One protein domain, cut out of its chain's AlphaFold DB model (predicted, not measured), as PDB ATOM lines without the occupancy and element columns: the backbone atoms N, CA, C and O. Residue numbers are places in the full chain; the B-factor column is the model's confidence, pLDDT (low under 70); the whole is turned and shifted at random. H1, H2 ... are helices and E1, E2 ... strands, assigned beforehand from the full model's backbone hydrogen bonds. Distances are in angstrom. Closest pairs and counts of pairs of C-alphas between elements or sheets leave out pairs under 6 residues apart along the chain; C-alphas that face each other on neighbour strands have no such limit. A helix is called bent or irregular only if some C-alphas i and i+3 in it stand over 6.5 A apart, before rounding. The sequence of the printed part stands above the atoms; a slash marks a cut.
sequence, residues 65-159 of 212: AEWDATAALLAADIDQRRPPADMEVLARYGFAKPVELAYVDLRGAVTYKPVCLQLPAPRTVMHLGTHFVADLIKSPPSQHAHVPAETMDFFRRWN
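What this domain is: This is residues 65 to 159 of the 212 residues of an uncharacterized protein of Sphingomonas sp. MM-1 (UniProt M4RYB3). A small three-stranded sheet, E3 - E2 - E5, has H1 and H3 across one face; at one end of the domain H2 packs on a second sheet, E1 - E4. E1 runs on into E2 at 92 degrees, joining the two sheets. The 95 printed residues have three named helices and five named strands, H1 H2 E1 E2 E3 E4 E5 H3, class mixed; E3 is antiparallel and E5 parallel to E2. The whole is compact, radius of gyration of the C-alphas 13.7 A, spans 42 by 31 by 20 A.

How they stand to each other: H1, residues 65 to 81, touches H3, residues 149 to 159, with residues 66 to 73 alone, opposite ways at a steep tilt of 43 degrees; their closest C-alphas, Thr 70 and Thr 151, are 5.9 A apart. Both are on the same face of the sheet of E2, residues 101 to 107, E3, residues 115 to 118, and E5, residues 131 to 135: two layers, helices on one face. H2, residues 84 to 92, meets H1 only through their link; its C-alpha 87 is 6.4 A from C-alpha 123 of E4, residues 123 to 125. E4 is antiparallel to E1, residues 96 to 98, with N 97 and O 124 at 2.9 A. In the hairpin E2 and E3, N 104 and O 115 are 2.8 A apart; between E2 and E5, N 105 and O 132, 2.8 A. Every O i to N i+4 pair is within hydrogen-bond range in H1 and H2, 5 of 7 in H3, which is irregular: C-alphas 150 and 153 are 7.0 A apart.

Where its parts are: H1 begins at C-alpha 65 (-21.603, 39.136, -11.796) and is 24.5 A long; H2 is 12.4 A, E2 19.1 A, E5 13.1 A. H3, 15.9 A, ends at C-alpha 159 (-26.782, 47.777, 2.928).

The domain as a whole: The C-alphas of Arg 92 and Val 110, the two farthest apart, are 41.8 A apart. The printed part has no cut. The link E5 to H3 is long; its residues 145 to 146 pair with 132 to 133. Residues 112 and 126 to 129 have pLDDT under 70.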
ATOM      1  N   ALA A  65     -21.519  40.589 -11.947       91.50
ATOM      2  CA  ALA A  65     -21.603  39.136 -11.796       91.50
ATOM      3  C   ALA A  65     -22.283  38.683 -10.484       91.50
ATOM      4  O   ALA A  65     -22.946  37.648 -10.456       91.50
ATOM      5  N   GLU A  66     -22.142  39.439  -9.390       92.25
ATOM      6  CA  GLU A  66     -22.836  39.134  -8.134       92.25
ATOM      7  C   GLU A  66     -24.324  39.504  -8.183       92.25
ATOM      8  O   GLU A  66     -25.148  38.826  -7.560       92.25
ATOM      9  N   TRP A  67     -24.677  40.552  -8.936       92.44
ATOM     10  CA  TRP A  67     -26.071  40.906  -9.209       92.44
ATOM     11  C   TRP A  67     -26.757  39.794  -9.993       92.44
ATOM     12  O   TRP A  67     -27.814  39.321  -9.575       92.44
ATOM     13  N   ASP A  68     -26.112  39.322 -11.060       92.69
ATOM     14  CA  ASP A  68     -26.618  38.244 -11.907       92.69
ATOM     15  C   ASP A  68     -26.749  36.931 -11.133       92.69
ATOM     16  O   ASP A  68     -27.780  36.260 -11.208       92.69
ATOM     17  N   ALA A  69     -25.744  36.581 -10.322       92.81
ATOM     18  CA  ALA A  69     -25.792  35.390  -9.477       92.81
ATOM     19  C   ALA A  69     -26.946  35.454  -8.460       92.81
ATOM     20  O   ALA A  69     -27.678  34.478  -8.279       92.81
ATOM     21  N   THR A  70     -27.156  36.612  -7.830       94.31
ATOM     22  CA  THR A  70     -28.256  36.819  -6.876       94.31
ATOM     23  C   THR A  70     -29.616  36.752  -7.571       94.31
ATOM     24  O   THR A  70     -30.541  36.109  -7.071       94.31
ATOM     25  N   ALA A  71     -29.744  37.373  -8.745       93.19
ATOM     26  CA  ALA A  71     -30.951  37.316  -9.560       93.19
ATOM     27  C   ALA A  71     -31.276  35.883 -10.010       93.19
ATOM     28  O   ALA A  71     -32.436  35.477  -9.952       93.19
ATOM     29  N   ALA A  72     -30.267  35.100 -10.399       92.88
ATOM     30  CA  ALA A  72     -30.432  33.702 -10.785       92.88
ATOM     31  C   ALA A  72     -30.923  32.835  -9.614       92.88
ATOM     32  O   ALA A  72     -31.830  32.024  -9.793       92.88
ATOM     33  N   LEU A  73     -30.384  33.044  -8.407       93.44
ATOM     34  CA  LEU A  73     -30.841  32.347  -7.199       93.44
ATOM     35  C   LEU A  73     -32.295  32.689  -6.852       93.44
ATOM     36  O   LEU A  73     -33.077  31.794  -6.539       93.44
ATOM     37  N   LEU A  74     -32.683  33.966  -6.953       91.62
ATOM     38  CA  LEU A  74     -34.078  34.371  -6.753       91.62
ATOM     39  C   LEU A  74     -35.005  33.795  -7.824       91.62
ATOM     40  O   LEU A  74     -36.109  33.368  -7.502       91.62
ATOM     41  N   ALA A  75     -34.575  33.762  -9.086       91.19
ATOM     42  CA  ALA A  75     -35.352  33.159 -10.162       91.19
ATOM     43  C   ALA A  75     -35.558  31.652  -9.932       91.19
ATOM     44  O   ALA A  75     -36.687  31.177 -10.033       91.19
ATOM     45  N   ALA A  76     -34.510  30.925  -9.538       90.56
ATOM     46  CA  ALA A  76     -34.596  29.499  -9.227       90.56
ATOM     47  C   ALA A  76     -35.550  29.211  -8.057       90.56
ATOM     48  O   ALA A  76     -36.342  28.271  -8.110       90.56
ATOM     49  N   ASP A  77     -35.522  30.044  -7.017       90.25
ATOM     50  CA  ASP A  77     -36.438  29.939  -5.883       90.25
ATOM     51  C   ASP A  77     -37.898  30.264  -6.273       90.25
ATOM     52  O   ASP A  77     -38.827  29.592  -5.811       90.25
ATOM     53  N   ILE A  78     -38.128  31.220  -7.185       88.62
ATOM     54  CA  ILE A  78     -39.460  31.452  -7.772       88.62
ATOM     55  C   ILE A  78     -39.935  30.203  -8.511       88.62
ATOM     56  O   ILE A  78     -41.046  29.741  -8.243       88.62
ATOM     57  N   ASP A  79     -39.110  29.649  -9.398       88.81
ATOM     58  CA  ASP A  79     -39.458  28.485 -10.217       88.81
ATOM     59  C   ASP A  79     -39.683  27.227  -9.365       88.81
ATOM     60  O   ASP A  79     -40.561  26.422  -9.670       88.81
ATOM     61  N   GLN A  80     -38.963  27.071  -8.251       88.88
ATOM     62  CA  GLN A  80     -39.192  25.973  -7.310       88.88
ATOM     63  C   GLN A  80     -40.573  26.065  -6.648       88.88
ATOM     64  O   GLN A  80     -41.260  25.057  -6.485       88.88
ATOM     65  N   ARG A  81     -40.997  27.273  -6.261       86.81
ATOM     66  CA  ARG A  81     -42.324  27.510  -5.664       86.81
ATOM     67  C   ARG A  81     -43.435  27.495  -6.711       86.81
ATOM     68  O   ARG A  81     -44.603  27.322  -6.363       86.81
ATOM     69  N   ARG A  82     -43.084  27.766  -7.969       87.38
ATOM     70  CA  ARG A  82     -43.996  27.939  -9.102       87.38
ATOM     71  C   ARG A  82     -43.403  27.278 -10.344       87.38
ATOM     72  O   ARG A  82     -42.858  27.979 -11.196       87.38
ATOM     73  N   PRO A  83     -43.544  25.949 -10.466       88.69
ATOM     74  CA  PRO A  83     -42.941  25.200 -11.556       88.69
ATOM     75  C   PRO A  83     -43.286  25.798 -12.930       88.69
ATOM     76  O   PRO A  83     -44.459  26.103 -13.189       88.69
ATOM     77  N   PRO A  84     -42.311  25.940 -13.848       88.19
ATOM     78  CA  PRO A  84     -42.539  26.564 -15.151       88.19
ATOM     79  C   PRO A  84     -43.651  25.910 -15.975       88.19
ATOM     80  O   PRO A  84     -44.359  26.620 -16.692       88.19
ATOM     81  N   ALA A  85     -43.817  24.588 -15.847       89.50
ATOM     82  CA  ALA A  85     -44.868  23.819 -16.511       89.50
ATOM     83  C   ALA A  85     -46.269  24.252 -16.048       89.50
ATOM     84  O   ALA A  85     -47.130  24.549 -16.876       89.50
ATOM     85  N   ASP A  86     -46.475  24.383 -14.736       91.12
ATOM     86  CA  ASP A  86     -47.748  24.830 -14.160       91.12
ATOM     87  C   ASP A  86     -48.031  26.284 -14.538       91.12
ATOM     88  O   ASP A  86     -49.141  26.642 -14.937       91.12
ATOM     89  N   MET A  87     -47.001  27.133 -14.473       91.00
ATOM     90  CA  MET A  87     -47.117  28.536 -14.862       91.00
ATOM     91  C   MET A  87     -47.400  28.703 -16.356       91.00
ATOM     92  O   MET A  87     -48.070  29.660 -16.736       91.00
ATOM     93  N   GLU A  88     -46.934  27.791 -17.211       90.19
ATOM     94  CA  GLU A  88     -47.277  27.790 -18.634       90.19
ATOM     95  C   GLU A  88     -48.764  27.518 -18.848       90.19
ATOM     96  O   GLU A  88     -49.419  28.225 -19.616       90.19
ATOM     97  N   VAL A  89     -49.313  26.530 -18.137       91.88
ATOM     98  CA  VAL A  89     -50.747  26.234 -18.179       91.88
ATOM     99  C   VAL A  89     -51.538  27.452 -17.710       91.88
ATOM    100  O   VAL A  89     -52.429  27.909 -18.421       91.88
ATOM    101  N   LEU A  90     -51.177  28.043 -16.569       91.50
ATOM    102  CA  LEU A  90     -51.848  29.237 -16.043       91.50
ATOM    103  C   LEU A  90     -51.735  30.446 -16.980       91.50
ATOM    104  O   LEU A  90     -52.695  31.205 -17.114       91.50
ATOM    105  N   ALA A  91     -50.600  30.622 -17.659       90.69
ATOM    106  CA  ALA A  91     -50.405  31.707 -18.616       90.69
ATOM    107  C   ALA A  91     -51.359  31.593 -19.814       90.69
ATOM    108  O   ALA A  91     -51.905  32.607 -20.245       90.69
ATOM    109  N   ARG A  92     -51.641  30.374 -20.306       92.94
ATOM    110  CA  ARG A  92     -52.608  30.147 -21.404       92.94
ATOM    111  C   ARG A  92     -54.016  30.636 -21.064       92.94
ATOM    112  O   ARG A  92     -54.740  31.062 -21.957       92.94
ATOM    113  N   TYR A  93     -54.385  30.602 -19.786       92.56
ATOM    114  CA  TYR A  93     -55.679  31.080 -19.289       92.56
ATOM    115  C   TYR A  93     -55.626  32.511 -18.730       92.56
ATOM    116  O   TYR A  93     -56.605  32.975 -18.152       92.56
ATOM    117  N   GLY A  94     -54.504  33.222 -18.888       89.38
ATOM    118  CA  GLY A  94     -54.361  34.602 -18.420       89.38
ATOM    119  C   GLY A  94     -54.237  34.741 -16.900       89.38
ATOM    120  O   GLY A  94     -54.570  35.790 -16.364       89.38
ATOM    121  N   PHE A  95     -53.770  33.706 -16.195       89.25
ATOM    122  CA  PHE A  95     -53.562  33.738 -14.740       89.25
ATOM    123  C   PHE A  95     -52.096  33.891 -14.328       89.25
ATOM    124  O   PHE A  95     -51.817  34.091 -13.144       89.25
ATOM    125  N   ALA A  96     -51.154  33.835 -15.273       89.31
ATOM    126  CA  ALA A  96     -49.730  34.025 -15.015       89.31
ATOM    127  C   ALA A  96     -49.072  34.967 -16.034       89.31
ATOM    128  O   ALA A  96     -49.523  35.077 -17.172       89.31
ATOM    129  N   LYS A  97     -47.994  35.638 -15.616       86.50
ATOM    130  CA  LYS A  97     -47.208  36.567 -16.441       86.50
ATOM    131  C   LYS A  97     -45.699  36.385 -16.230       86.50
ATOM    132  O   LYS A  97     -45.302  35.953 -15.141       86.50
ATOM    133  N   PRO A  98     -44.861  36.738 -17.220       83.88
ATOM    134  CA  PRO A  98     -43.430  36.874 -16.995       83.88
ATOM    135  C   PRO A  98     -43.148  38.010 -16.003       83.88
ATOM    136  O   PRO A  98     -43.894  38.989 -15.899       83.88
ATOM    137  N   VAL A  99     -42.061  37.856 -15.264       82.19
ATOM    138  CA  VAL A  99     -41.522  38.808 -14.305       82.19
ATOM    139  C   VAL A  99     -40.098  39.100 -14.713       82.19
ATOM    140  O   VAL A  99     -39.261  38.212 -14.743       82.19
ATOM    141  N   GLU A 100     -39.813  40.364 -14.971       85.31
ATOM    142  CA  GLU A 100     -38.459  40.809 -15.304       85.31
ATOM    143  C   GLU A 100     -37.768  41.457 -14.100       85.31
ATOM    144  O   GLU A 100     -36.563  41.676 -14.131       85.31
ATOM    145  N   LEU A 101     -38.517  41.749 -13.027       88.06
ATOM    146  CA  LEU A 101     -38.028  42.451 -11.842       88.06
ATOM    147  C   LEU A 101     -38.494  41.781 -10.537       88.06
ATOM    148  O   LEU A 101     -39.688  41.535 -10.336       88.06
ATOM    149  N   ALA A 102     -37.556  41.552  -9.619       88.31
ATOM    150  CA  ALA A 102     -37.830  41.283  -8.207       88.31
ATOM    151  C   ALA A 102     -37.617  42.548  -7.377       88.31
ATOM    152  O   ALA A 102     -36.628  43.260  -7.566       88.31
ATOM    153  N   TYR A 103     -38.512  42.777  -6.417       90.19
ATOM    154  CA  TYR A 103     -38.356  43.815  -5.403       90.19
ATOM    155  C   TYR A 103     -37.995  43.159  -4.076       90.19
ATOM    156  O   TYR A 103     -38.733  42.301  -3.589       90.19
ATOM    157  N   VAL A 104     -36.871  43.564  -3.493       90.62
ATOM    158  CA  VAL A 104     -36.403  43.048  -2.207       90.62
ATOM    159  C   VAL A 104     -36.403  44.164  -1.175       90.62
ATOM    160  O   VAL A 104     -35.621  45.115  -1.262       90.62
ATOM    161  N   ASP A 105     -37.270  44.030  -0.177       90.50
ATOM    162  CA  ASP A 105     -37.316  44.922   0.971       90.50
ATOM    163  C   ASP A 105     -36.252  44.515   1.989       90.50
ATOM    164  O   ASP A 105     -36.226  43.385   2.486       90.50
ATOM    165  N   LEU A 106     -35.374  45.459   2.329       90.25
ATOM    166  CA  LEU A 106     -34.319  45.238   3.312       90.25
ATOM    167  C   LEU A 106     -34.774  45.712   4.689       90.25
ATOM    168  O   LEU A 106     -34.753  46.906   5.005       90.25
ATOM    169  N   ARG A 107     -35.180  44.776   5.544       87.94
ATOM    170  CA  ARG A 107     -35.614  45.100   6.905       87.94
ATOM    171  C   ARG A 107     -34.409  45.315   7.810       87.94
ATOM    172  O   ARG A 107     -33.506  44.483   7.888       87.94
ATOM    173  N   GLY A 108     -34.400  46.455   8.498       82.31
ATOM    174  CA  GLY A 108     -33.250  46.919   9.278       82.31
ATOM    175  C   GLY A 108     -32.174  47.630   8.456       82.31
ATOM    176  O   GLY A 108     -31.112  47.940   8.997       82.31
ATOM    177  N   ALA A 109     -32.424  47.901   7.172       82.56
ATOM    178  CA  ALA A 109     -31.515  48.683   6.345       82.56
ATOM    179  C   ALA A 109     -31.598  50.190   6.616       82.56
ATOM    180  O   ALA A 109     -32.571  50.713   7.160       82.56
ATOM    181  N   VAL A 110     -30.559  50.906   6.182       80.12
ATOM    182  CA  VAL A 110     -30.475  52.376   6.268       80.12
ATOM    183  C   VAL A 110     -31.339  53.069   5.204       80.12
ATOM    184  O   VAL A 110     -31.682  54.249   5.342       80.12
ATOM    185  N   THR A 111     -31.688  52.343   4.142       74.25
ATOM    186  CA  THR A 111     -32.528  52.792   3.027       74.25
ATOM    187  C   THR A 111     -33.886  52.095   3.064       74.25
ATOM    188  O   THR A 111     -33.959  50.885   3.238       74.25
ATOM    189  N   TYR A 112     -34.955  52.867   2.845       66.50
ATOM    190  CA  TYR A 112     -36.323  52.354   2.689       66.50
ATOM    191  C   TYR A 112     -36.659  51.967   1.244       66.50
ATOM    192  O   TYR A 112     -37.757  51.493   0.979       66.50
ATOM    193  N   LYS A 113     -35.757  52.232   0.290       81.94
ATOM    194  CA  LYS A 113     -35.988  51.875  -1.110       81.94
ATOM    195  C   LYS A 113     -35.708  50.382  -1.309       81.94
ATOM    196  O   LYS A 113     -34.614  49.956  -0.925       81.94
ATOM    197  N   PRO A 114     -36.637  49.627  -1.924       84.62
ATOM    198  CA  PRO A 114     -36.399  48.232  -2.252       84.62
ATOM    199  C   PRO A 114     -35.243  48.107  -3.242       84.62
ATOM    200  O   PRO A 114     -35.041  48.974  -4.098       84.62
ATOM    201  N   VAL A 115     -34.501  47.010  -3.128       89.25
ATOM    202  CA  VAL A 115     -33.522  46.616  -4.140       89.25
ATOM    203  C   VAL A 115     -34.280  45.988  -5.298       89.25
ATOM    204  O   VAL A 115     -35.038  45.041  -5.099       89.25
ATOM    205  N   CYS A 116     -34.085  46.527  -6.498       90.50
ATOM    206  CA  CYS A 116     -34.666  45.983  -7.718       90.50
ATOM    207  C   CYS A 116     -33.627  45.102  -8.410       90.50
ATOM    208  O   CYS A 116     -32.561  45.597  -8.773       90.50
ATOM    209  N   LEU A 117     -33.944  43.825  -8.602       90.75
ATOM    210  CA  LEU A 117     -33.094  42.874  -9.316       90.75
ATOM    211  C   LEU A 117     -33.748  42.499 -10.638       90.75
ATOM    212  O   LEU A 117     -34.912  42.096 -10.651       90.75
ATOM    213  N   GLN A 118     -33.003  42.636 -11.735       90.56
ATOM    214  CA  GLN A 118     -33.448  42.159 -13.036       90.56
ATOM    215  C   GLN A 118     -33.300  40.645 -13.084       90.56
ATOM    216  O   GLN A 118     -32.227  40.113 -12.826       90.56
ATOM    217  N   LEU A 119     -34.397  39.955 -13.369       88.12
ATOM    218  CA  LEU A 119     -34.445  38.502 -13.377       88.12
ATOM    219  C   LEU A 119     -34.389  37.971 -14.816       88.12
ATOM    220  O   LEU A 119     -34.917  38.621 -15.724       88.12
ATOM    221  N   PRO A 120     -33.848  36.761 -15.035       78.44
ATOM    222  CA  PRO A 120     -33.971  36.046 -16.303       78.44
ATOM    223  C   PRO A 120     -35.418  35.554 -16.516       78.44
ATOM    224  O   PRO A 120     -35.721  34.388 -16.311       78.44
ATOM    225  N   ALA A 121     -36.331  36.472 -16.853       78.81
ATOM    226  CA  ALA A 121     -37.753  36.269 -17.179       78.81
ATOM    227  C   ALA A 121     -38.515  35.100 -16.476       78.81
ATOM    228  O   ALA A 121     -39.221  34.350 -17.166       78.81
ATOM    229  N   PRO A 122     -38.451  34.923 -15.135       80.06
ATOM    230  CA  PRO A 122     -39.262  33.930 -14.416       80.06
ATOM    231  C   PRO A 122     -40.769  34.231 -14.492       80.06
ATOM    232  O   PRO A 122     -41.181  35.328 -14.865       80.06
ATOM    233  N   ARG A 123     -41.634  33.275 -14.123       83.31
ATOM    234  CA  ARG A 123     -43.107  33.426 -14.204       83.31
ATOM    235  C   ARG A 123     -43.766  33.588 -12.824       83.31
ATOM    236  O   ARG A 123     -43.330  33.019 -11.830       83.31
ATOM    237  N   THR A 124     -44.862  34.353 -12.750       84.00
ATOM    238  CA  THR A 124     -45.677  34.539 -11.528       84.00
ATOM    239  C   THR A 124     -47.174  34.484 -11.813       84.00
ATOM    240  O   THR A 124     -47.607  34.795 -12.919       84.00
ATOM    241  N   VAL A 125     -47.973  34.192 -10.785       83.00
ATOM    242  CA  VAL A 125     -49.438  34.324 -10.802       83.00
ATOM    243  C   VAL A 125     -49.841  35.807 -10.731       83.00
ATOM    244  O   VAL A 125     -49.236  36.582  -9.988       83.00
ATOM    245  N   MET A 126     -50.883  36.216 -11.464       68.88
ATOM    246  CA  MET A 126     -51.222  37.624 -11.751       68.88
ATOM    247  C   MET A 126     -51.596  38.533 -10.562       68.88
ATOM    248  O   MET A 126     -51.712  39.741 -10.748       68.88
ATOM    249  N   HIS A 127     -51.676  38.023  -9.335       67.50
ATOM    250  CA  HIS A 127     -51.942  38.828  -8.130       67.50
ATOM    251  C   HIS A 127     -50.926  38.613  -7.007       67.50
ATOM    252  O   HIS A 127     -51.059  39.180  -5.926       67.50
ATOM    253  N   LEU A 128     -49.890  37.816  -7.265       67.62
ATOM    254  CA  LEU A 128     -48.795  37.614  -6.333       67.62
ATOM    255  C   LEU A 128     -47.580  38.361  -6.878       67.62
ATOM    256  O   LEU A 128     -46.931  37.915  -7.825       67.62
ATOM    257  N   GLY A 129     -47.297  39.530  -6.303       62.66
ATOM    258  CA  GLY A 129     -46.074  40.258  -6.624       62.66
ATOM    259  C   GLY A 129     -44.831  39.459  -6.215       62.66
ATOM    260  O   GLY A 129     -44.860  38.692  -5.251       62.66
ATOM    261  N   THR A 130     -43.735  39.637  -6.945       73.75
ATOM    262  CA  THR A 130     -42.398  39.119  -6.612       73.75
ATOM    263  C   THR A 130     -41.723  40.043  -5.602       73.75
ATOM    264  O   THR A 130     -40.712  40.687  -5.883       73.75
ATOM    265  N   HIS A 131     -42.348  40.134  -4.427       85.00
ATOM    266  CA  HIS A 131     -41.807  40.839  -3.274       85.00
ATOM    267  C   HIS A 131     -41.109  39.846  -2.362       85.00
ATOM    268  O   HIS A 131     -41.715  38.874  -1.901       85.00
ATOM    269  N   PHE A 132     -39.845  40.129  -2.097       87.69
ATOM    270  CA  PHE A 132     -39.038  39.405  -1.140       87.69
ATOM    271  C   PHE A 132     -38.663  40.299   0.026       87.69
ATOM    272  O   PHE A 132     -38.620  41.523  -0.089       87.69
ATOM    273  N   VAL A 133     -38.339  39.664   1.142       89.75
ATOM    274  CA  VAL A 133     -37.775  40.329   2.309       89.75
ATOM    275  C   VAL A 133     -36.416  39.729   2.631       89.75
ATOM    276  O   VAL A 133     -36.271  38.511   2.738       89.75
ATOM    277  N   ALA A 134     -35.427  40.597   2.827       90.25
ATOM    278  CA  ALA A 134     -34.160  40.240   3.450       90.25
ATOM    279  C   ALA A 134     -34.094  40.886   4.840       90.25
ATOM    280  O   ALA A 134     -34.000  42.111   4.977       90.25
ATOM    281  N   ASP A 135     -34.163  40.060   5.883       89.75
ATOM    282  CA  ASP A 135     -34.085  40.505   7.275       89.75
ATOM    283  C   ASP A 135     -32.631  40.601   7.729       89.75
ATOM    284  O   ASP A 135     -31.985  39.603   8.048       89.75
ATOM    285  N   LEU A 136     -32.107  41.826   7.780       87.62
ATOM    286  CA  LEU A 136     -30.744  42.090   8.256       87.62
ATOM    287  C   LEU A 136     -30.667  42.175   9.789       87.62
ATOM    288  O   LEU A 136     -29.579  42.156  10.364       87.62
ATOM    289  N   ILE A 137     -31.820  42.266  10.451       84.31
ATOM    290  CA  ILE A 137     -31.984  42.273  11.906       84.31
ATOM    291  C   ILE A 137     -33.125  41.331  12.285       84.31
ATOM    292  O   ILE A 137     -34.024  41.089  11.482       84.31
ATOM    293  N   LYS A 138     -33.147  40.851  13.535       75.12
ATOM    294  CA  LYS A 138     -34.300  40.108  14.060       75.12
ATOM    295  C   LYS A 138     -35.527  41.028  14.080       75.12
ATOM    296  O   LYS A 138     -35.639  41.891  14.946       75.12
ATOM    297  N   SER A 139     -36.412  40.842  13.109       72.19
ATOM    298  CA  SER A 139     -37.665  41.577  12.929       72.19
ATOM    299  C   SER A 139     -38.858  40.624  13.039       72.19
ATOM    300  O   SER A 139     -38.686  39.412  12.888       72.19
ATOM    301  N   PRO A 140     -40.066  41.134  13.337       76.19
ATOM    302  CA  PRO A 140     -41.266  40.307  13.372       76.19
ATOM    303  C   PRO A 140     -41.514  39.605  12.023       76.19
ATOM    304  O   PRO A 140     -41.080  40.108  10.980       76.19
ATOM    305  N   PRO A 141     -42.225  38.462  12.027       74.38
ATOM    306  CA  PRO A 141     -42.443  37.651  10.832       74.38
ATOM    307  C   PRO A 141     -43.059  38.460   9.682       74.38
ATOM    308  O   PRO A 141     -43.904  39.336   9.886       74.38
ATOM    309  N   SER A 142     -42.597  38.193   8.461       78.81
ATOM    310  CA  SER A 142     -43.089  38.826   7.237       78.81
ATOM    311  C   SER A 142     -44.224  38.021   6.605       78.81
ATOM    312  O   SER A 142     -44.236  36.798   6.681       78.81
ATOM    313  N   GLN A 143     -45.157  38.710   5.939       79.56
ATOM    314  CA  GLN A 143     -46.136  38.070   5.048       79.56
ATOM    315  C   GLN A 143     -45.537  37.753   3.667       79.56
ATOM    316  O   GLN A 143     -46.059  36.912   2.941       79.56
ATOM    317  N   HIS A 144     -44.456  38.441   3.294       82.50
ATOM    318  CA  HIS A 144     -43.731  38.199   2.052       82.50
ATOM    319  C   HIS A 144     -42.716  37.080   2.226       82.50
ATOM    320  O   HIS A 144     -42.203  36.856   3.323       82.50
ATOM    321  N   ALA A 145     -42.389  36.422   1.118       85.50
ATOM    322  CA  ALA A 145     -41.359  35.407   1.120       85.50
ATOM    323  C   ALA A 145     -39.998  35.996   1.496       85.50
ATOM    324  O   ALA A 145     -39.633  37.087   1.057       85.50
ATOM    325  N   HIS A 146     -39.229  35.245   2.273       88.31
ATOM    326  CA  HIS A 146     -37.843  35.605   2.525       88.31
ATOM    327  C   HIS A 146     -36.986  35.251   1.308       88.31
ATOM    328  O   HIS A 146     -37.313  34.337   0.539       88.31
ATOM    329  N   VAL A 147     -35.912  36.011   1.116       91.31
ATOM    330  CA  VAL A 147     -34.878  35.670   0.135       91.31
ATOM    331  C   VAL A 147     -34.177  34.355   0.526       91.31
ATOM    332  O   VAL A 147     -34.111  34.040   1.719       91.31
ATOM    333  N   PRO A 148     -33.629  33.594  -0.439       92.56
ATOM    334  CA  PRO A 148     -32.785  32.436  -0.155       92.56
ATOM    335  C   PRO A 148     -31.594  32.812   0.733       92.56
ATOM    336  O   PRO A 148     -31.021  33.898   0.586       92.56
ATOM    337  N   ALA A 149     -31.203  31.922   1.647       90.62
ATOM    338  CA  ALA A 149     -30.157  32.194   2.636       90.62
ATOM    339  C   ALA A 149     -28.810  32.550   1.979       90.62
ATOM    340  O   ALA A 149     -28.085  33.409   2.475       90.62
ATOM    341  N   GLU A 150     -28.524  31.953   0.825       92.44
ATOM    342  CA  GLU A 150     -27.326  32.152   0.008       92.44
ATOM    343  C   GLU A 150     -27.194  33.595  -0.500       92.44
ATOM    344  O   GLU A 150     -26.091  34.084  -0.726       92.44
ATOM    345  N   THR A 151     -28.315  34.308  -0.641       93.81
ATOM    346  CA  THR A 151     -28.340  35.700  -1.116       93.81
ATOM    347  C   THR A 151     -28.185  36.726   0.012       93.81
ATOM    348  O   THR A 151     -27.985  37.914  -0.244       93.81
ATOM    349  N   MET A 152     -28.241  36.304   1.281       92.56
ATOM    350  CA  MET A 152     -28.245  37.228   2.420       92.56
ATOM    351  C   MET A 152     -26.966  38.063   2.531       92.56
ATOM    352  O   MET A 152     -27.031  39.241   2.891       92.56
ATOM    353  N   ASP A 153     -25.806  37.492   2.199       92.00
ATOM    354  CA  ASP A 153     -24.531  38.212   2.261       92.00
ATOM    355  C   ASP A 153     -24.416  39.295   1.178       92.00
ATOM    356  O   ASP A 153     -23.798  40.337   1.415       92.00
ATOM    357  N   PHE A 154     -25.055  39.108   0.017       93.69
ATOM    358  CA  PHE A 154     -25.193  40.161  -0.993       93.69
ATOM    359  C   PHE A 154     -25.986  41.348  -0.428       93.69
ATOM    360  O   PHE A 154     -25.506  42.481  -0.440       93.69
ATOM    361  N   PHE A 155     -27.159  41.097   0.162       93.06
ATOM    362  CA  PHE A 155     -27.998  42.166   0.715       93.06
ATOM    363  C   PHE A 155     -27.377  42.860   1.934       93.06
ATOM    364  O   PHE A 155     -27.570  44.067   2.118       93.06
ATOM    365  N   ARG A 156     -26.588  42.140   2.745       91.75
ATOM    366  CA  ARG A 156     -25.806  42.742   3.834       91.75
ATOM    367  C   ARG A 156     -24.770  43.724   3.284       91.75
ATOM    368  O   ARG A 156     -24.763  44.880   3.707       91.75
ATOM    369  N   ARG A 157     -23.963  43.301   2.305       91.81
ATOM    370  CA  ARG A 157     -22.955  44.156   1.655       91.81
ATOM    371  C   ARG A 157     -23.591  45.345   0.937       91.81
ATOM    372  O   ARG A 157     -23.115  46.467   1.076       91.81
ATOM    373  N   TRP A 158     -24.718  45.149   0.255       91.06
ATOM    374  CA  TRP A 158     -25.476  46.254  -0.342       91.06
ATOM    375  C   TRP A 158     -25.903  47.293   0.699       91.06
ATOM    376  O   TRP A 158     -25.733  48.494   0.487       91.06
ATOM    377  N   ASN A 159     -26.414  46.858   1.853       91.06
ATOM    378  CA  ASN A 159     -26.782  47.777   2.928       91.06
ATOM    379  C   ASN A 159     -25.563  48.523   3.503       91.06
ATOM    380  O   ASN A 159     -25.669  49.705   3.833       91.06
TER     381      ASN A 159